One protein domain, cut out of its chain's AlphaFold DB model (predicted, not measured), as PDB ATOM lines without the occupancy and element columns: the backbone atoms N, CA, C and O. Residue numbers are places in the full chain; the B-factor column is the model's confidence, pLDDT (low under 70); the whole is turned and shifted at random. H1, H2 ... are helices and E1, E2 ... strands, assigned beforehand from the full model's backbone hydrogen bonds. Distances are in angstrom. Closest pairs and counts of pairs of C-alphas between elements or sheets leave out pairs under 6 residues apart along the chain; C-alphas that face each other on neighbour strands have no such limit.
ATOM      1  N   ARG A 789     109.609  75.234 180.004       77.31
ATOM      2  CA  ARG A 789     108.158  75.465 180.091       77.31
ATOM      3  C   ARG A 789     107.385  74.172 180.354       77.31
ATOM      4  O   ARG A 789     106.519  74.191 181.218       77.31
ATOM      5  N   GLU A 790     107.722  73.072 179.679       78.75
ATOM      6  CA  GLU A 790     107.122  71.743 179.900       78.75
ATOM      7  C   GLU A 790     107.319  71.277 181.352       78.75
ATOM      8  O   GLU A 790     106.380  70.823 182.004       78.75
ATOM      9  N   MET A 791     108.511  71.498 181.921       80.56
ATOM     10  CA  MET A 791     108.769  71.271 183.349       80.56
ATOM     11  C   MET A 791     107.774  72.031 184.252       80.56
ATOM     12  O   MET A 791     107.421  71.541 185.322       80.56
ATOM     13  N   LEU A 792     107.296  73.204 183.832       83.38
ATOM     14  CA  LEU A 792     106.389  74.073 184.587       83.38
ATOM     15  C   LEU A 792     104.901  73.879 184.234       83.38
ATOM     16  O   LEU A 792     104.077  74.653 184.727       83.38
ATOM     17  N   ASP A 793     104.510  72.878 183.434       79.94
ATOM     18  CA  ASP A 793     103.120  72.757 182.952       79.94
ATOM     19  C   ASP A 793     102.080  72.615 184.086       79.94
ATOM     20  O   ASP A 793     101.021  73.234 184.016       79.94
ATOM     21  N   TYR A 794     102.394  71.940 185.200       79.19
ATOM     22  CA  TYR A 794     101.511  71.935 186.383       79.19
ATOM     23  C   TYR A 794     101.283  73.355 186.946       79.19
ATOM     24  O   TYR A 794     100.169  73.737 187.314       79.19
ATOM     25  N   THR A 795     102.341  74.173 186.984       82.38
ATOM     26  CA  THR A 795     102.266  75.572 187.441       82.38
ATOM     27  C   THR A 795     101.426  76.414 186.482       82.38
ATOM     28  O   THR A 795     100.627  77.248 186.906       82.38
ATOM     29  N   ARG A 796     101.565  76.154 185.182       80.75
ATOM     30  CA  ARG A 796     100.810  76.796 184.106       80.75
ATOM     31  C   ARG A 796      99.316  76.497 184.170       80.75
ATOM     32  O   ARG A 796      98.518  77.426 184.056       80.75
ATOM     33  N   GLU A 797      98.942  75.235 184.376       81.56
ATOM     34  CA  GLU A 797      97.547  74.831 184.577       81.56
ATOM     35  C   GLU A 797      96.946  75.534 185.796       81.56
ATOM     36  O   GLU A 797      95.855  76.100 185.706       81.56
ATOM     37  N   ARG A 798      97.681  75.582 186.917       83.00
ATOM     38  CA  ARG A 798      97.205  76.234 188.142       83.00
ATOM     39  C   ARG A 798      96.961  77.732 187.953       83.00
ATOM     40  O   ARG A 798      95.876  78.210 188.272       83.00
ATOM     41  N   CYS A 799      97.915  78.449 187.359       81.19
ATOM     42  CA  CYS A 799      97.762  79.872 187.053       81.19
ATOM     43  C   CYS A 799      96.585  80.158 186.104       81.19
ATOM     44  O   CYS A 799      95.856  81.129 186.306       81.19
ATOM     45  N   ALA A 800      96.347  79.292 185.112       76.50
ATOM     46  CA  ALA A 800      95.202  79.422 184.214       76.50
ATOM     47  C   ALA A 800      93.853  79.207 184.932       76.50
ATOM     48  O   ALA A 800      92.907  79.943 184.661       76.50
ATOM     49  N   ILE A 801      93.770  78.247 185.863       76.12
ATOM     50  CA  ILE A 801      92.574  78.011 186.697       76.12
ATOM     51  C   ILE A 801      92.279  79.229 187.583       76.12
ATOM     52  O   ILE A 801      91.134  79.674 187.658       76.12
ATOM     53  N   ASP A 802      93.309  79.804 188.204       72.62
ATOM     54  CA  ASP A 802      93.183  80.957 189.106       72.62
ATOM     55  C   ASP A 802      93.061  82.313 188.358       72.62
ATOM     56  O   ASP A 802      93.045  83.380 188.978       72.62
ATOM     57  N   SER A 803      92.944  82.288 187.019       78.88
ATOM     58  CA  SER A 803      92.851  83.468 186.134       78.88
ATOM     59  C   SER A 803      93.997  84.479 186.317       78.88
ATOM     60  O   SER A 803      93.800  85.694 186.239       78.88
ATOM     61  N   GLN A 804      95.208  83.970 186.559       82.31
ATOM     62  CA  GLN A 804      96.434  84.751 186.730       82.31
ATOM     63  C   GLN A 804      97.371  84.582 185.526       82.31
ATOM     64  O   GLN A 804      97.598  83.469 185.043       82.31
ATOM     65  N   ASP A 805      97.995  85.678 185.101       84.06
ATOM     66  CA  ASP A 805      99.163  85.634 184.225       84.06
ATOM     67  C   ASP A 805     100.414  85.522 185.115       84.06
ATOM     68  O   ASP A 805     100.718  86.411 185.918       84.06
ATOM     69  N   CYS A 806     101.108  84.385 185.017       87.38
ATOM     70  CA  CYS A 806     102.244  84.041 185.874       87.38
ATOM     71  C   CYS A 806     103.582  84.105 185.132       87.38
ATOM     72  O   CYS A 806     103.735  83.603 184.015       87.38
ATOM     73  N   TYR A 807     104.582  84.643 185.819       88.50
ATOM     74  CA  TYR A 807     105.931  84.869 185.327       88.50
ATOM     75  C   TYR A 807     106.956  84.353 186.333       88.50
ATOM     76  O   TYR A 807     106.791  84.529 187.540       88.50
ATOM     77  N   ILE A 808     108.065  83.807 185.839       88.50
ATOM     78  CA  ILE A 808     109.281  83.713 186.651       88.50
ATOM     79  C   ILE A 808     110.081  84.990 186.415       88.50
ATOM     80  O   ILE A 808     110.428  85.304 185.275       88.50
ATOM     81  N   MET A 809     110.366  85.728 187.483       87.25
ATOM     82  CA  MET A 809     111.177  86.945 187.478       87.25
ATOM     83  C   MET A 809     112.479  86.703 188.243       87.25
ATOM     84  O   MET A 809     112.498  85.972 189.228       87.25
ATOM     85  N   ASP A 810     113.575  87.310 187.805       83.50
ATOM     86  CA  ASP A 810     114.869  87.179 188.466       83.50
ATOM     87  C   ASP A 810     115.120  88.237 189.559       83.50
ATOM     88  O   ASP A 810     114.402  89.231 189.689       83.50
ATOM     89  N   ASP A 811     116.179  88.037 190.346       80.12
ATOM     90  CA  ASP A 811     116.645  88.937 191.408       80.12
ATOM     91  C   ASP A 811     117.167  90.308 190.930       80.12
ATOM     92  O   ASP A 811     117.644  91.107 191.742       80.12
ATOM     93  N   SER A 812     117.062  90.599 189.630       76.69
ATOM     94  CA  SER A 812     117.354  91.898 189.008       76.69
ATOM     95  C   SER A 812     116.128  92.501 188.302       76.69
ATOM     96  O   SER A 812     116.266  93.490 187.589       76.69
ATOM     97  N   GLY A 813     114.930  91.929 188.487       79.25
ATOM     98  CA  GLY A 813     113.669  92.454 187.950       79.25
ATOM     99  C   GLY A 813     113.376  92.100 186.486       79.25
ATOM    100  O   GLY A 813     112.463  92.680 185.892       79.25
ATOM    101  N   PHE A 814     114.116  91.176 185.868       80.50
ATOM    102  CA  PHE A 814     113.842  90.695 184.511       80.50
ATOM    103  C   PHE A 814     112.907  89.487 184.514       80.50
ATOM    104  O   PHE A 814     113.094  88.545 185.280       80.50
ATOM    105  N   LEU A 815     111.931  89.480 183.604       83.75
ATOM    106  CA  LEU A 815     111.092  88.309 183.357       83.75
ATOM    107  C   LEU A 815     111.913  87.261 182.587       83.75
ATOM    108  O   LEU A 815     112.402  87.531 181.488       83.75
ATOM    109  N   VAL A 816     112.083  86.084 183.190       80.69
ATOM    110  CA  VAL A 816     112.821  84.928 182.651       80.69
ATOM    111  C   VAL A 816     111.938  84.129 181.694       80.69
ATOM    112  O   VAL A 816     112.384  83.759 180.609       80.69
ATOM    113  N   ILE A 817     110.686  83.879 182.089       81.31
ATOM    114  CA  ILE A 817     109.677  83.211 181.263       81.31
ATOM    115  C   ILE A 817     108.268  83.691 181.636       81.31
ATOM    116  O   ILE A 817     107.963  83.909 182.810       81.31
ATOM    117  N   ASP A 818     107.416  83.839 180.622       84.19
ATOM    118  CA  ASP A 818     105.958  83.871 180.760       84.19
ATOM    119  C   ASP A 818     105.457  82.424 180.703       84.19
ATOM    120  O   ASP A 818     105.679  81.713 179.715       84.19
ATOM    121  N   ILE A 819     104.840  81.973 181.793       80.31
ATOM    122  CA  ILE A 819     104.433  80.579 181.971       80.31
ATOM    123  C   ILE A 819     103.219  80.259 181.077       80.31
ATOM    124  O   ILE A 819     103.064  79.125 180.620       80.31
ATOM    125  N   ARG A 820     102.366  81.250 180.781       71.62
ATOM    126  CA  ARG A 820     101.093  81.066 180.070       71.62
ATOM    127  C   ARG A 820     101.233  81.287 178.561       71.62
ATOM    128  O   ARG A 820     100.656  80.524 177.778       71.62
ATOM    129  N   ALA A 821     102.012  82.282 178.140       66.19
ATOM    130  CA  ALA A 821     102.161  82.663 176.738       66.19
ATOM    131  C   ALA A 821     103.083  81.724 175.934       66.19
ATOM    132  O   ALA A 821     104.174  81.333 176.357       66.19
ATOM    133  N   ARG A 822     102.677  81.434 174.687       54.31
ATOM    134  CA  ARG A 822     103.527  80.743 173.694       54.31
ATOM    135  C   ARG A 822     104.632  81.643 173.122       54.31
ATOM    136  O   ARG A 822     105.608  81.135 172.585       54.31
ATOM    137  N   SER A 823     104.490  82.966 173.213       54.00
ATOM    138  CA  SER A 823     105.488  83.922 172.729       54.00
ATOM    139  C   SER A 823     106.660  84.067 173.698       54.00
ATOM    140  O   SER A 823     106.470  84.282 174.892       54.00
ATOM    141  N   LEU A 824     107.876  84.034 173.157       54.16
ATOM    142  CA  LEU A 824     109.122  84.301 173.872       54.16
ATOM    143  C   LEU A 824     109.164  85.730 174.448       54.16
ATOM    144  O   LEU A 824     109.350  86.702 173.713       54.16
ATOM    145  N   VAL A 825     109.071  85.864 175.775       54.41
ATOM    146  CA  VAL A 825     109.430  87.108 176.480       54.41
ATOM    147  C   VAL A 825     110.952  87.160 176.618       54.41
ATOM    148  O   VAL A 825     111.518  86.779 177.636       54.41
ATOM    149  N   VAL A 826     111.639  87.612 175.566       56.19
ATOM    150  CA  VAL A 826     113.099  87.777 175.611       56.19
ATOM    151  C   VAL A 826     113.453  88.992 176.471       56.19
ATOM    152  O   VAL A 826     113.307  90.135 176.035       56.19
ATOM    153  N   SER A 827     113.944  88.733 177.686       61.25
ATOM    154  CA  SER A 827     114.703  89.672 178.528       61.25
ATOM    155  C   SER A 827     114.061  91.053 178.726       61.25
ATOM    156  O   SER A 827     114.731  92.084 178.635       61.25
ATOM    157  N   ARG A 828     112.757  91.093 179.029       74.38
ATOM    158  CA  ARG A 828     112.065  92.336 179.405       74.38
ATOM    159  C   ARG A 828     112.122  92.564 180.918       74.38
ATOM    160  O   ARG A 828     111.747  91.695 181.696       74.38
ATOM    161  N   HIS A 829     112.568  93.753 181.323       77.62
ATOM    162  CA  HIS A 829     112.555  94.199 182.719       77.62
ATOM    163  C   HIS A 829     111.144  94.624 183.154       77.62
ATOM    164  O   HIS A 829     110.407  95.209 182.356       77.62
ATOM    165  N   VAL A 830     110.789  94.409 184.424       80.06
ATOM    166  CA  VAL A 830     109.463  94.714 184.988       80.06
ATOM    167  C   VAL A 830     109.055  96.179 184.789       80.06
ATOM    168  O   VAL A 830     107.920  96.437 184.410       80.06
ATOM    169  N   THR A 831     109.982  97.144 184.871       76.25
ATOM    170  CA  THR A 831     109.696  98.571 184.575       76.25
ATOM    171  C   THR A 831     109.240  98.830 183.132       76.25
ATOM    172  O   THR A 831     108.739  99.908 182.836       76.25
ATOM    173  N   GLY A 832     109.493  97.901 182.206       74.88
ATOM    174  CA  GLY A 832     109.077  97.985 180.806       74.88
ATOM    175  C   GLY A 832     107.817  97.183 180.472       74.88
ATOM    176  O   GLY A 832     107.310  97.340 179.363       74.88
ATOM    177  N   VAL A 833     107.337  96.338 181.392       78.62
ATOM    178  CA  VAL A 833     106.142  95.486 181.222       78.62
ATOM    179  C   VAL A 833     105.016  95.947 182.146       78.62
ATOM    180  O   VAL A 833     103.916  96.201 181.675       78.62
ATOM    181  N   PHE A 834     105.330  96.157 183.427       84.12
ATOM    182  CA  PHE A 834     104.425  96.637 184.472       84.12
ATOM    183  C   PHE A 834     105.047  97.856 185.205       84.12
ATOM    184  O   PHE A 834     105.515  97.731 186.341       84.12
ATOM    185  N   PRO A 835     105.107  99.053 184.577       81.12
ATOM    186  CA  PRO A 835     105.703 100.254 185.176       81.12
ATOM    187  C   PRO A 835     105.129 100.625 186.553       81.12
ATOM    188  O   PRO A 835     105.880 100.988 187.457       81.12
ATOM    189  N   TRP A 836     103.810 100.493 186.737       83.06
ATOM    190  CA  TRP A 836     103.137 100.706 188.025       83.06
ATOM    191  C   TRP A 836     103.623  99.745 189.117       83.06
ATOM    192  O   TRP A 836     103.840 100.168 190.252       83.06
ATOM    193  N   LEU A 837     103.842  98.471 188.775       82.19
ATOM    194  CA  LEU A 837     104.296  97.451 189.715       82.19
ATOM    195  C   LEU A 837     105.719  97.765 190.172       82.19
ATOM    196  O   LEU A 837     106.013  97.669 191.359       82.19
ATOM    197  N   ALA A 838     106.578  98.231 189.263       78.00
ATOM    198  CA  ALA A 838     107.912  98.694 189.625       78.00
ATOM    199  C   ALA A 838     107.867  99.869 190.624       78.00
ATOM    200  O   ALA A 838     108.547  99.801 191.648       78.00
ATOM    201  N   VAL A 839     107.015 100.888 190.408       76.12
ATOM    202  CA  VAL A 839     106.819 101.974 191.398       76.12
ATOM    203  C   VAL A 839     106.349 101.392 192.727       76.12
ATOM    204  O   VAL A 839     106.931 101.686 193.774       76.12
ATOM    205  N   LYS A 840     105.335 100.521 192.696       77.75
ATOM    206  CA  LYS A 840     104.749  99.927 193.899       77.75
ATOM    207  C   LYS A 840     105.781  99.139 194.706       77.75
ATOM    208  O   LYS A 840     105.864  99.345 195.913       77.75
ATOM    209  N   LEU A 841     106.606  98.320 194.056       75.81
ATOM    210  CA  LEU A 841     107.683  97.568 194.702       75.81
ATOM    211  C   LEU A 841     108.756  98.503 195.292       75.81
ATOM    212  O   LEU A 841     109.156  98.298 196.436       75.81
ATOM    213  N   THR A 842     109.153  99.574 194.589       70.44
ATOM    214  CA  THR A 842     110.097 100.579 195.133       70.44
ATOM    215  C   THR A 842     109.531 101.418 196.284       70.44
ATOM    216  O   THR A 842     110.296 101.918 197.101       70.44
ATOM    217  N   SER A 843     108.203 101.549 196.397       68.88
ATOM    218  CA  SER A 843     107.559 102.263 197.512       68.88
ATOM    219  C   SER A 843     107.578 101.490 198.839       68.88
ATOM    220  O   SER A 843     107.313 102.066 199.894       68.88
ATOM    221  N   VAL A 844     107.893 100.189 198.813       67.38
ATOM    222  CA  VAL A 844     107.970  99.347 200.012       67.38
ATOM    223  C   VAL A 844     109.398  99.367 200.556       67.38
ATOM    224  O   VAL A 844     110.308  98.766 199.983       67.38
ATOM    225  N   ALA A 845     109.589 100.036 201.695       57.50
ATOM    226  CA  ALA A 845     110.888 100.146 202.354       57.50
ATOM    227  C   ALA A 845     111.546  98.767 202.575       57.50
ATOM    228  O   ALA A 845     110.929  97.849 203.119       57.50
ATOM    229  N   GLY A 846     112.803  98.635 202.143       62.50
ATOM    230  CA  GLY A 846     113.606  97.415 202.278       62.50
ATOM    231  C   GLY A 846     113.287  96.283 201.291       62.50
ATOM    232  O   GLY A 846     114.002  95.288 201.306       62.50
ATOM    233  N   LEU A 847     112.261  96.411 200.436       68.44
ATOM    234  CA  LEU A 847     111.908  95.384 199.443       68.44
ATOM    235  C   LEU A 847     112.734  95.495 198.158       68.44
ATOM    236  O   LEU A 847     113.130  94.483 197.583       68.44
ATOM    237  N   VAL A 848     112.968  96.723 197.697       69.50
ATOM    238  CA  VAL A 848     113.770  97.015 196.508       69.50
ATOM    239  C   VAL A 848     114.782  98.094 196.859       69.50
ATOM    240  O   VAL A 848     114.396  99.191 197.259       69.50
ATOM    241  N   GLU A 849     116.067  97.795 196.691       68.81
ATOM    242  CA  GLU A 849     117.134  98.780 196.858       68.81
ATOM    243  C   GLU A 849     117.512  99.375 195.486       68.81
ATOM    244  O   GLU A 849     118.020  98.643 194.628       68.81
ATOM    245  N   PRO A 850     117.253 100.675 195.240       66.50
ATOM    246  CA  PRO A 850     117.733 101.367 194.050       66.50
ATOM    247  C   PRO A 850     119.230 101.662 194.179       66.50
ATOM    248  O   PRO A 850     119.661 102.331 195.120       66.50
ATOM    249  N   GLN A 851     120.028 101.216 193.212       64.38
ATOM    250  CA  GLN A 851     121.470 101.451 193.184       64.38
ATOM    251  C   GLN A 851     121.917 102.068 191.854       64.38
ATOM    252  O   GLN A 851     121.399 101.762 190.780       64.38
ATOM    253  N   TRP A 852     122.898 102.966 191.938       64.06
ATOM    254  CA  TRP A 852     123.424 103.706 190.794       64.06
ATOM    255  C   TRP A 852     124.757 103.114 190.335       64.06
ATOM    256  O   TRP A 852     125.719 103.071 191.100       64.06
ATOM    257  N   CYS A 853     124.834 102.720 189.064       63.81
ATOM    258  CA  CYS A 853     126.089 102.423 188.382       63.81
ATOM    259  C   CYS A 853     126.464 103.607 187.483       63.81
ATOM    260  O   CYS A 853     125.677 104.020 186.634       63.81
ATOM    261  N   ASN A 854     127.669 104.153 187.640       66.06
ATOM    262  CA  ASN A 854     128.192 105.157 186.717       66.06
ATOM    263  C   ASN A 854     129.065 104.466 185.667       66.06
ATOM    264  O   ASN A 854     130.163 104.008 185.976       66.06
ATOM    265  N   ASN A 855     128.605 104.438 184.417       65.94
ATOM    266  CA  ASN A 855     129.460 104.133 183.279       65.94
ATOM    267  C   ASN A 855     130.379 105.343 183.035       65.94
ATOM    268  O   ASN A 855     129.975 106.362 182.463       65.94
ATOM    269  N   LEU A 856     131.622 105.221 183.507       66.56
ATOM    270  CA  LEU A 856     132.659 106.252 183.430       66.56
ATOM    271  C   LEU A 856     133.294 106.393 182.032       66.56
ATOM    272  O   LEU A 856     133.973 107.386 181.786       66.56
ATOM    273  N   GLU A 857     133.052 105.455 181.110       61.44
ATOM    274  CA  GLU A 857     133.492 105.550 179.711       61.44
ATOM    275  C   GLU A 857     132.570 106.497 178.922       61.44
ATOM    276  O   GLU A 857     133.021 107.488 178.337       61.44
ATOM    277  N   ASP A 858     131.256 106.272 179.000       61.53
ATOM    278  CA  ASP A 858     130.255 107.117 178.338       61.53
ATOM    279  C   ASP A 858     129.946 108.422 179.102       61.53
ATOM    280  O   ASP A 858     129.432 109.379 178.507       61.53
ATOM    281  N   LEU A 859     130.279 108.489 180.398       65.06
ATOM    282  CA  LEU A 859     129.788 109.481 181.372       65.06
ATOM    283  C   LEU A 859     128.257 109.432 181.520       65.06
ATOM    284  O   LEU A 859     127.562 110.439 181.368       65.06
ATOM    285  N   ARG A 860     127.729 108.231 181.778       62.38
ATOM    286  CA  ARG A 860     126.293 107.954 181.939       62.38
ATOM    287  C   ARG A 860     126.021 107.268 183.269       62.38
ATOM    288  O   ARG A 860     126.693 106.298 183.605       62.38
ATOM    289  N   SER A 861     124.994 107.715 183.979       59.50
ATOM    290  CA  SER A 861     124.481 107.022 185.162       59.50
ATOM    291  C   SER A 861     123.344 106.081 184.764       59.50
ATOM    292  O   SER A 861     122.462 106.451 183.990       59.50
ATOM    293  N   GLN A 862     123.369 104.866 185.301       60.53
ATOM    294  CA  GLN A 862     122.330 103.850 185.171       60.53
ATOM    295  C   GLN A 862     121.777 103.528 186.558       60.53
ATOM    296  O   GLN A 862     122.535 103.398 187.520       60.53
ATOM    297  N   LEU A 863     120.458 103.398 186.648       63.12
ATOM    298  CA  LEU A 863     119.748 103.008 187.858       63.12
ATOM    299  C   LEU A 863     119.307 101.550 187.705       63.12
ATOM    300  O   LEU A 863     118.541 101.237 186.794       63.12
ATOM    301  N   TYR A 864     119.793 100.680 188.584       64.44
ATOM    302  CA  TYR A 864     119.371  99.284 188.678       64.44
ATOM    303  C   TYR A 864     118.758  99.008 190.053       64.44
ATOM    304  O   TYR A 864     118.856  99.819 190.976       64.44
ATOM    305  N   TYR A 865     118.095  97.863 190.175       67.56
ATOM    306  CA  TYR A 865     117.328  97.491 191.356       67.56
ATOM    307  C   TYR A 865     117.757  96.113 191.848       67.56
ATOM    308  O   TYR A 865     117.936  95.195 191.046       67.56
ATOM    309  N   THR A 866     117.871  95.954 193.165       67.62
ATOM    310  CA  THR A 866     118.031  94.639 193.796       67.62
ATOM    311  C   THR A 866     116.806  94.345 194.650       67.62
ATOM    312  O   THR A 866     116.430  95.164 195.491       67.62
ATOM    313  N   ILE A 867     116.166  93.194 194.430       71.19
ATOM    314  CA  ILE A 867     114.994  92.769 195.202       71.19
ATOM    315  C   ILE A 867     115.465  91.982 196.429       71.19
ATOM    316  O   ILE A 867     116.074  90.919 196.308       71.19
ATOM    317  N   HIS A 868     115.150  92.492 197.616       68.88
ATOM    318  CA  HIS A 868     115.467  91.880 198.901       68.88
ATOM    319  C   HIS A 868     114.185  91.386 199.579       68.88
ATOM    320  O   HIS A 868     113.552  92.081 200.370       68.88
ATOM    321  N   LEU A 869     113.811  90.143 199.277       63.94
ATOM    322  CA  LEU A 869     112.757  89.419 199.987       63.94
ATOM    323  C   LEU A 869     113.386  88.457 201.009       63.94
ATOM    324  O   LEU A 869     114.147  87.567 200.616       63.94
ATOM    325  N   PRO A 870     113.090  88.604 202.316       60.28
ATOM    326  CA  PRO A 870     113.421  87.599 203.320       60.28
ATOM    327  C   PRO A 870     112.907  86.203 202.944       60.28
ATOM    328  O   PRO A 870     111.859  86.060 202.307       60.28
ATOM    329  N   LEU A 871     113.614  85.161 203.391       55.31
ATOM    330  CA  LEU A 871     113.155  83.776 203.253       55.31
ATOM    331  C   LEU A 871     111.741  83.631 203.842       55.31
ATOM    332  O   LEU A 871     111.463  84.135 204.928       55.31
ATOM    333  N   ASN A 872     110.862  82.946 203.108       54.62
ATOM    334  CA  ASN A 872     109.441  82.741 203.417       54.62
ATOM    335  C   ASN A 872     108.560  84.010 203.437       54.62
ATOM    336  O   ASN A 872     107.428  83.942 203.916       54.62
ATOM    337  N   SER A 873     109.026  85.144 202.900       60.56
ATOM    338  CA  SER A 873     108.180  86.330 202.718       60.56
ATOM    339  C   SER A 873     107.490  86.356 201.348       60.56
ATOM    340  O   SER A 873     108.097  86.054 200.321       60.56
ATOM    341  N   SER A 874     106.215  86.746 201.365       67.19
ATOM    342  CA  SER A 874     105.371  86.999 200.194       67.19
ATOM    343  C   SER A 874     104.948  88.470 200.185       67.19
ATOM    344  O   SER A 874     104.801  89.088 201.251       67.19
ATOM    345  N   LYS A 875     104.763  89.055 198.999       75.88
ATOM    346  CA  LYS A 875     104.203  90.401 198.828       75.88
ATOM    347  C   LYS A 875     103.079  90.371 197.810       75.88
ATOM    348  O   LYS A 875     103.329  90.242 196.618       75.88
ATOM    349  N   SER A 876     101.860  90.569 198.291       75.19
ATOM    350  CA  SER A 876     100.656  90.617 197.473       75.19
ATOM    351  C   SER A 876      99.851  91.895 197.707       75.19
ATOM    352  O   SER A 876     100.016  92.587 198.716       75.19
ATOM    353  N   ALA A 877      98.979  92.209 196.752       74.19
ATOM    354  CA  ALA A 877      97.980  93.269 196.845       74.19
ATOM    355  C   ALA A 877      96.597  92.729 196.418       74.19
ATOM    356  O   ALA A 877      96.083  93.151 195.383       74.19
ATOM    357  N   PRO A 878      96.007  91.769 197.163       67.25
ATOM    358  CA  PRO A 878      94.760  91.106 196.770       67.25
ATOM    359  C   PRO A 878      93.563  92.069 196.758       67.25
ATOM    360  O   PRO A 878      92.714  91.989 195.876       67.25
ATOM    361  N   ASP A 879      93.539  93.043 197.673       69.81
ATOM    362  CA  ASP A 879      92.454  94.025 197.811       69.81
ATOM    363  C   ASP A 879      92.546  95.206 196.819       69.81
ATOM    364  O   ASP A 879      91.783  96.168 196.916       69.81
ATOM    365  N   ALA A 880      93.504  95.184 195.886       72.88
ATOM    366  CA  ALA A 880      93.631  96.209 194.852       72.88
ATOM    367  C   ALA A 880      92.582  96.030 193.736       72.88
ATOM    368  O   ALA A 880      91.979  94.966 193.590       72.88
ATOM    369  N   GLU A 881      92.400  97.054 192.895       80.62
ATOM    370  CA  GLU A 881      91.654  96.903 191.638       80.62
ATOM    371  C   GLU A 881      92.271  95.787 190.769       80.62
ATOM    372  O   GLU A 881      93.494  95.633 190.791       80.62
ATOM    373  N   PRO A 882      91.496  95.055 189.942       79.44
ATOM    374  CA  PRO A 882      92.003  93.914 189.167       79.44
ATOM    375  C   PRO A 882      93.277  94.209 188.355       79.44
ATOM    376  O   PRO A 882      94.206  93.410 188.332       79.44
ATOM    377  N   CYS A 883      93.391  95.401 187.764       81.62
ATOM    378  CA  CYS A 883      94.581  95.810 187.010       81.62
ATOM    379  C   CYS A 883      95.840  96.074 187.868       81.62
ATOM    380  O   CYS A 883      96.936  96.192 187.314       81.62
ATOM    381  N   ARG A 884      95.693  96.178 189.193       83.44
ATOM    382  CA  ARG A 884      96.734  96.482 190.191       83.44
ATOM    383  C   ARG A 884      96.979  95.334 191.190       83.44
ATOM    384  O   ARG A 884      97.874  95.449 192.028       83.44
ATOM    385  N   GLN A 885      96.222  94.239 191.102       85.25
ATOM    386  CA  GLN A 885      96.444  93.019 191.885       85.25
ATOM    387  C   GLN A 885      97.714  92.291 191.427       85.25
ATOM    388  O   GLN A 885      97.964  92.138 190.230       85.25
ATOM    389  N   PHE A 886      98.509  91.829 192.395       86.81
ATOM    390  CA  PHE A 886      99.683  90.985 192.164       86.81
ATOM    391  C   PHE A 886      99.998  90.112 193.388       86.81
ATOM    392  O   PHE A 886      99.607  90.461 194.504       86.81
ATOM    393  N   SER A 887     100.766  89.038 193.185       86.88
ATOM    394  CA  SER A 887     101.564  88.371 194.228       86.88
ATOM    395  C   SER A 887     102.991  88.150 193.736       86.88
ATOM    396  O   SER A 887     103.198  87.774 192.583       86.88
ATOM    397  N   LEU A 888     103.966  88.397 194.608       86.56
ATOM    398  CA  LEU A 888     105.390  88.187 194.380       86.56
ATOM    399  C   LEU A 888     105.956  87.304 195.497       86.56
ATOM    400  O   LEU A 888     106.047  87.726 196.655       86.56
ATOM    401  N   ASP A 889     106.366  86.096 195.124       87.25
ATOM    402  CA  ASP A 889     106.762  85.027 196.038       87.25
ATOM    403  C   ASP A 889     108.179  84.529 195.705       87.25
ATOM    404  O   ASP A 889     108.480  84.200 194.557       87.25
ATOM    405  N   LEU A 890     109.077  84.465 196.694       86.12
ATOM    406  CA  LEU A 890     110.422  83.898 196.507       86.12
ATOM    407  C   LEU A 890     110.328  82.388 196.255       86.12
ATOM    408  O   LEU A 890     109.795  81.666 197.094       86.12
ATOM    409  N   VAL A 891     110.923  81.897 195.163       88.50
ATOM    410  CA  VAL A 891     111.065  80.455 194.905       88.50
ATOM    411  C   VAL A 891     112.187  79.917 195.812       88.50
ATOM    412  O   VAL A 891     113.353  80.291 195.619       88.50
ATOM    413  N   PRO A 892     111.888  79.072 196.826       87.69
ATOM    414  CA  PRO A 892     112.849  78.735 197.879       87.69
ATOM    415  C   PRO A 892     114.173  78.165 197.360       87.69
ATOM    416  O   PRO A 892     114.186  77.379 196.417       87.69
ATOM    417  N   HIS A 893     115.288  78.539 197.995       85.62
ATOM    418  CA  HIS A 893     116.656  78.113 197.646       85.62
ATOM    419  C   HIS A 893     117.128  78.452 196.213       85.62
ATOM    420  O   HIS A 893     118.125  77.902 195.745       85.62
ATOM    421  N   THR A 894     116.479  79.415 195.548       87.06
ATOM    422  CA  THR A 894     116.888  79.929 194.228       87.06
ATOM    423  C   THR A 894     117.153  81.445 194.241       87.06
ATOM    424  O   THR A 894     117.098  82.088 195.295       87.06
ATOM    425  N   ASN A 895     117.458  82.019 193.073       85.94
ATOM    426  CA  ASN A 895     117.527  83.465 192.826       85.94
ATOM    427  C   ASN A 895     116.286  84.035 192.099       85.94
ATOM    428  O   ASN A 895     116.331  85.177 191.642       85.94
ATOM    429  N   VAL A 896     115.214  83.252 191.928       88.62
ATOM    430  CA  VAL A 896     114.023  83.664 191.166       88.62
ATOM    431  C   VAL A 896     112.769  83.786 192.030       88.62
ATOM    432  O   VAL A 896     112.662  83.241 193.130       88.62
ATOM    433  N   PHE A 897     111.807  84.525 191.497       88.50
ATOM    434  CA  PHE A 897     110.527  84.853 192.097       88.50
ATOM    435  C   PHE A 897     109.399  84.409 191.176       88.50
ATOM    436  O   PHE A 897     109.476  84.592 189.959       88.50
ATOM    437  N   LEU A 898     108.335  83.869 191.760       89.69
ATOM    438  CA  LEU A 898     107.068  83.670 191.078       89.69
ATOM    439  C   LEU A 898     106.269  84.972 191.206       89.69
ATOM    440  O   LEU A 898     105.876  85.363 192.303       89.69
ATOM    441  N   LEU A 899     106.079  85.659 190.084       88.56
ATOM    442  CA  LEU A 899     105.216  86.828 189.964       88.56
ATOM    443  C   LEU A 899     103.892  86.383 189.340       88.56
ATOM    444  O   LEU A 899     103.886  85.781 188.272       88.56
ATOM    445  N   SER A 900     102.779  86.724 189.973       87.94
ATOM    446  CA  SER A 900     101.435  86.613 189.398       87.94
ATOM    447  C   SER A 900     100.783  87.985 189.342       87.94
ATOM    448  O   SER A 900     100.961  88.799 190.253       87.94
ATOM    449  N   VAL A 901     100.039  88.237 188.271       86.44
ATOM    450  CA  VAL A 901      99.151  89.392 188.116       86.44
ATOM    451  C   VAL A 901      97.813  88.909 187.565       86.44
ATOM    452  O   VAL A 901      97.774  87.963 186.776       86.44
ATOM    453  N   THR A 902      96.715  89.564 187.943       84.19
ATOM    454  CA  THR A 902      95.385  89.194 187.436       84.19
ATOM    455  C   THR A 902      95.348  89.333 185.917       84.19
ATOM    456  O   THR A 902      95.799  90.350 185.368       84.19
ATOM    457  N   SER A 903      94.838  88.290 185.251       80.38
ATOM    458  CA  SER A 903      94.975  88.150 183.807       80.38
ATOM    459  C   SER A 903      94.356  89.312 183.035       80.38
ATOM    460  O   SER A 903      93.328  89.867 183.423       80.38
ATOM    461  N   ARG A 904      94.996  89.684 181.922       75.56
ATOM    462  CA  ARG A 904      94.550  90.790 181.061       75.56
ATOM    463  C   ARG A 904      93.481  90.394 180.034       75.56
ATOM    464  O   ARG A 904      92.991  91.263 179.312       75.56
ATOM    465  N   ASP A 905      93.086  89.122 179.964       73.44
ATOM    466  CA  ASP A 905      92.078  88.642 179.011       73.44
ATOM    467  C   ASP A 905      90.717  89.335 179.223       73.44
ATOM    468  O   ASP A 905      90.013  89.096 180.202       73.44
ATOM    469  N   GLY A 906      90.336  90.213 178.289       70.69
ATOM    470  CA  GLY A 906      89.090  90.991 178.355       70.69
ATOM    471  C   GLY A 906      89.136  92.238 179.253       70.69
ATOM    472  O   GLY A 906      88.116  92.913 179.387       70.69
ATOM    473  N   LEU A 907      90.292  92.581 179.831       76.25
ATOM    474  CA  LEU A 907      90.485  93.729 180.727       76.25
ATOM    475  C   LEU A 907      91.362  94.813 180.079       76.25
ATOM    476  O   LEU A 907      92.484  94.557 179.649       76.25
ATOM    477  N   VAL A 908      90.878  96.059 180.055       75.81
ATOM    478  CA  VAL A 908      91.652  97.218 179.573       75.81
ATOM    479  C   VAL A 908      92.378  97.869 180.749       75.81
ATOM    480  O   VAL A 908      91.827  98.725 181.438       75.81
ATOM    481  N   CYS A 909      93.625  97.463 180.983       78.19
ATOM    482  CA  CYS A 909      94.446  97.982 182.076       78.19
ATOM    483  C   CYS A 909      95.365  99.133 181.635       78.19
ATOM    484  O   CYS A 909      96.052  99.054 180.619       78.19
ATOM    485  N   ASN A 910      95.420 100.201 182.440       80.31
ATOM    486  CA  ASN A 910      96.402 101.270 182.269       80.31
ATOM    487  C   ASN A 910      97.709 100.895 182.981       80.31
ATOM    488  O   ASN A 910      97.818 100.992 184.202       80.31
ATOM    489  N   GLU A 911      98.720 100.495 182.215       77.88
ATOM    490  CA  GLU A 911     100.030 100.099 182.748       77.88
ATOM    491  C   GLU A 911     100.901 101.299 183.203       77.88
ATOM    492  O   GLU A 911     101.985 101.110 183.760       77.88
ATOM    493  N   SER A 912     100.430 102.541 183.013       75.69
ATOM    494  CA  SER A 912     101.104 103.754 183.505       75.69
ATOM    495  C   SER A 912     101.201 103.768 185.037       75.69
ATOM    496  O   SER A 912     100.267 103.309 185.703       75.69
ATOM    497  N   PRO A 913     102.290 104.309 185.616       72.12
ATOM    498  CA  PRO A 913     102.445 104.388 187.065       72.12
ATOM    499  C   PRO A 913     101.441 105.349 187.713       72.12
ATOM    500  O   PRO A 913     101.096 106.381 187.137       72.12
ATOM    501  N   ASP A 914     101.013 105.020 188.933       68.38
ATOM    502  CA  ASP A 914     100.097 105.858 189.713       68.38
ATOM    503  C   ASP A 914     100.779 107.167 190.169       68.38
ATOM    504  O   ASP A 914     101.966 107.153 190.517       68.38
ATOM    505  N   PRO A 915     100.062 108.308 190.194       56.84
ATOM    506  CA  PRO A 915     100.623 109.583 190.636       56.84
ATOM    507  C   PRO A 915     100.955 109.549 192.136       56.84
ATOM    508  O   PRO A 915     100.071 109.462 192.988       56.84
ATOM    509  N   VAL A 916     102.246 109.638 192.465       54.91
ATOM    510  CA  VAL A 916     102.742 109.585 193.848       54.91
ATOM    511  C   VAL A 916     102.576 110.950 194.535       54.91
ATOM    512  O   VAL A 916     103.105 111.946 194.029       54.91
ATOM    513  N   PRO A 917     101.911 111.039 195.705       38.47
ATOM    514  CA  PRO A 917     101.838 112.285 196.461       38.47
ATOM    515  C   PRO A 917     103.229 112.709 196.958       38.47
ATOM    516  O   PRO A 917     103.840 112.020 197.771       38.47
ATOM    517  N   GLY A 918     103.718 113.866 196.499       44.69
ATOM    518  CA  GLY A 918     104.893 114.532 197.075       44.69
ATOM    519  C   GLY A 918     106.250 114.319 196.389       44.69
ATOM    520  O   GLY A 918     107.242 114.818 196.913       44.69
ATOM    521  N   GLY A 919     106.346 113.655 195.228       38.81
ATOM    522  CA  GLY A 919     107.639 113.555 194.532       38.81
ATOM    523  C   GLY A 919     107.604 112.956 193.126       38.81
ATOM    524  O   GLY A 919     107.025 111.896 192.900       38.81
ATOM    525  N   VAL A 920     108.283 113.611 192.176       34.84
ATOM    526  CA  VAL A 920     108.421 113.148 190.783       34.84
ATOM    527  C   VAL A 920     109.501 112.065 190.682       34.84
ATOM    528  O   VAL A 920     110.604 112.297 190.189       34.84
ATOM    529  N   TYR A 921     109.176 110.845 191.111       40.97
ATOM    530  CA  TYR A 921     109.972 109.664 190.775       40.97
ATOM    531  C   TYR A 921     109.653 109.214 189.345       40.97
ATOM    532  O   TYR A 921     108.873 108.289 189.119       40.97
ATOM    533  N   LYS A 922     110.268 109.864 188.347       39.09
ATOM    534  CA  LYS A 922     110.329 109.294 186.993       39.09
ATOM    535  C   LYS A 922     111.188 108.030 187.044       39.09
ATOM    536  O   LYS A 922     112.414 108.117 187.061       39.09
ATOM    537  N   LEU A 923     110.545 106.862 187.045       40.28
ATOM    538  CA  LEU A 923     111.224 105.613 186.715       40.28
ATOM    539  C   LEU A 923     111.667 105.684 185.253       40.28
ATOM    540  O   LEU A 923     110.853 105.553 184.340       40.28
ATOM    541  N   TYR A 924     112.962 105.884 185.035       41.00
ATOM    542  CA  TYR A 924     113.562 105.645 183.729       41.00
ATOM    543  C   TYR A 924     113.462 104.152 183.411       41.00
ATOM    544  O   TYR A 924     113.615 103.301 184.296       41.00
ATOM    545  N   ARG A 925     113.195 103.810 182.147       37.69
ATOM    546  CA  ARG A 925     113.237 102.411 181.705       37.69
ATOM    547  C   ARG A 925     114.650 101.879 181.979       37.69
ATOM    548  O   ARG A 925     115.612 102.589 181.718       37.69
ATOM    549  N   ALA A 926     114.798 100.630 182.433       37.78
ATOM    550  CA  ALA A 926     116.099 100.037 182.805       37.78
ATOM    551  C   ALA A 926     117.157  99.958 181.669       37.78
ATOM    552  O   ALA A 926     118.245  99.428 181.864       37.78
ATOM    553  N   SER A 927     116.849 100.480 180.479       34.59
ATOM    554  CA  SER A 927     117.735 100.613 179.320       34.59
ATOM    555  C   SER A 927     117.919 102.065 178.840       34.59
ATOM    556  O   SER A 927     118.556 102.285 177.812       34.59
ATOM    557  N   GLU A 928     117.325 103.062 179.503       35.41
ATOM    558  CA  GLU A 928     117.410 104.471 179.105       35.41
ATOM    559  C   GLU A 928     118.572 105.169 179.810       35.41
ATOM    560  O   GLU A 928     118.514 105.529 180.984       35.41
ATOM    561  N   SER A 929     119.645 105.398 179.054       33.84
ATOM    562  CA  SER A 929     120.734 106.269 179.477       33.84
ATOM    563  C   SER A 929     120.253 107.717 179.576       33.84
ATOM    564  O   SER A 929     119.989 108.344 178.546       33.84
ATOM    565  N   VAL A 930     120.213 108.276 180.784       33.34
ATOM    566  CA  VAL A 930     119.970 109.711 180.972       33.34
ATOM    567  C   VAL A 930     121.224 110.488 180.536       33.34
ATOM    568  O   VAL A 930     122.317 110.196 181.032       33.34
ATOM    569  N   PRO A 931     121.126 111.466 179.615       31.28
ATOM    570  CA  PRO A 931     122.233 112.371 179.327       31.28
ATOM    571  C   PRO A 931     122.535 113.231 180.559       31.28
ATOM    572  O   PRO A 931     121.647 113.905 181.080       31.28
ATOM    573  N   GLY A 932     123.787 113.232 181.018       33.19
ATOM    574  CA  GLY A 932     124.229 114.122 182.091       33.19
ATOM    575  C   GLY A 932     124.267 115.579 181.624       33.19
ATOM    576  O   GLY A 932     125.281 116.022 181.087       33.19
TER     577      GLY A 932
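Overview. This is residues 789 to 932 of the 981 residues of the protein "Predicted protein" of Nematostella vectensis (UniProt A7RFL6). A twisted five-stranded sheet has helix H1 over one face, towards the side of E1, while a long two-stranded hairpin, E3 and E4, reaches away from the sheet and makes the far end of the longest axis. The short helices H2 and H3 lie between sheet and hairpin, near the middle of the model, and a long tail, residues 903 to 932, runs without a named element from the end of E7 past these helices towards the hairpin. The printed part has 144 residues with three named helices and seven named strands, in the order H1 E1 E2 H2 H3 E3 E4 E5 E6 E7; under half of the residues are in named elements, and the class is mixed, helices and strands. Both sheets, E2 E1 E7 E6 E5 and E3 E4, are antiparallel. The whole is compact, with a radius of gyration of the C-alphas of 15.9 A and spans of 48 by 33 by 31 A.

Along the chain. H1, residues 793 to 801, begins at C-alpha 793 (103.120, 72.757, 182.952) and is 12.4 A long. E1 is residues 804 to 810, 18.7 A, and E2 residues 815 to 818. H2 is residues 830 to 833 and H3 residues 835 to 842, 10.9 A. E3, residues 848 to 855, is 21.7 A long, and E4, residues 860 to 867, 23.1 A. E5 is residues 874 to 876, E6 residues 886 to 890, 13.6 A, and E7 residues 896 to 902, 19.8 A, ending at C-alpha 902 (95.385, 89.194, 187.436).

Arrangement. H1 is on the five-stranded sheet at a height of 8.7 A, only just over E1 with 3 C-alphas, and runs slantwise to the strands, at 35 degrees to E1 on the local plane. The closest C-alphas of H1 and E1 are those of Cys 799 and Cys 806, 6.2 A apart. E1 and E2 form a hairpin, with N 816 and O 808 2.8 A apart; E1 and E7 are antiparallel at 155 degrees, with N 805 and O 901 2.8 A apart. E5, E6 and E7 form a meander, each strand the antiparallel neighbour of the one before, with N 888 and O 875, and N 900 and O 887, each 2.8 A apart. H2 and H3 touch only at the corner, by Thr 831 and Ala 838, whose C-alphas are 5.4 A apart. The C-alphas of Thr 842 in H3 and Val 848 in E3 are the closest of the two, 5.3 A apart. In the hairpin E3 and E4, N 855 and O 860 are 2.8 A apart. In H1 and H3 every O i to N i+4 pair is within hydrogen-bond range; H2 is too short for such a pair.

Size, cuts and confidence. The C-alphas farthest apart are those of Ile 801 and Glu 857, 49.8 A. The printed part has no cut, and its one long link is E2 to H2, 11 residues. The mean pLDDT of the printed part is 70.5; 59 residues are under 70, among them residues 843 to 866 and 914 to 932.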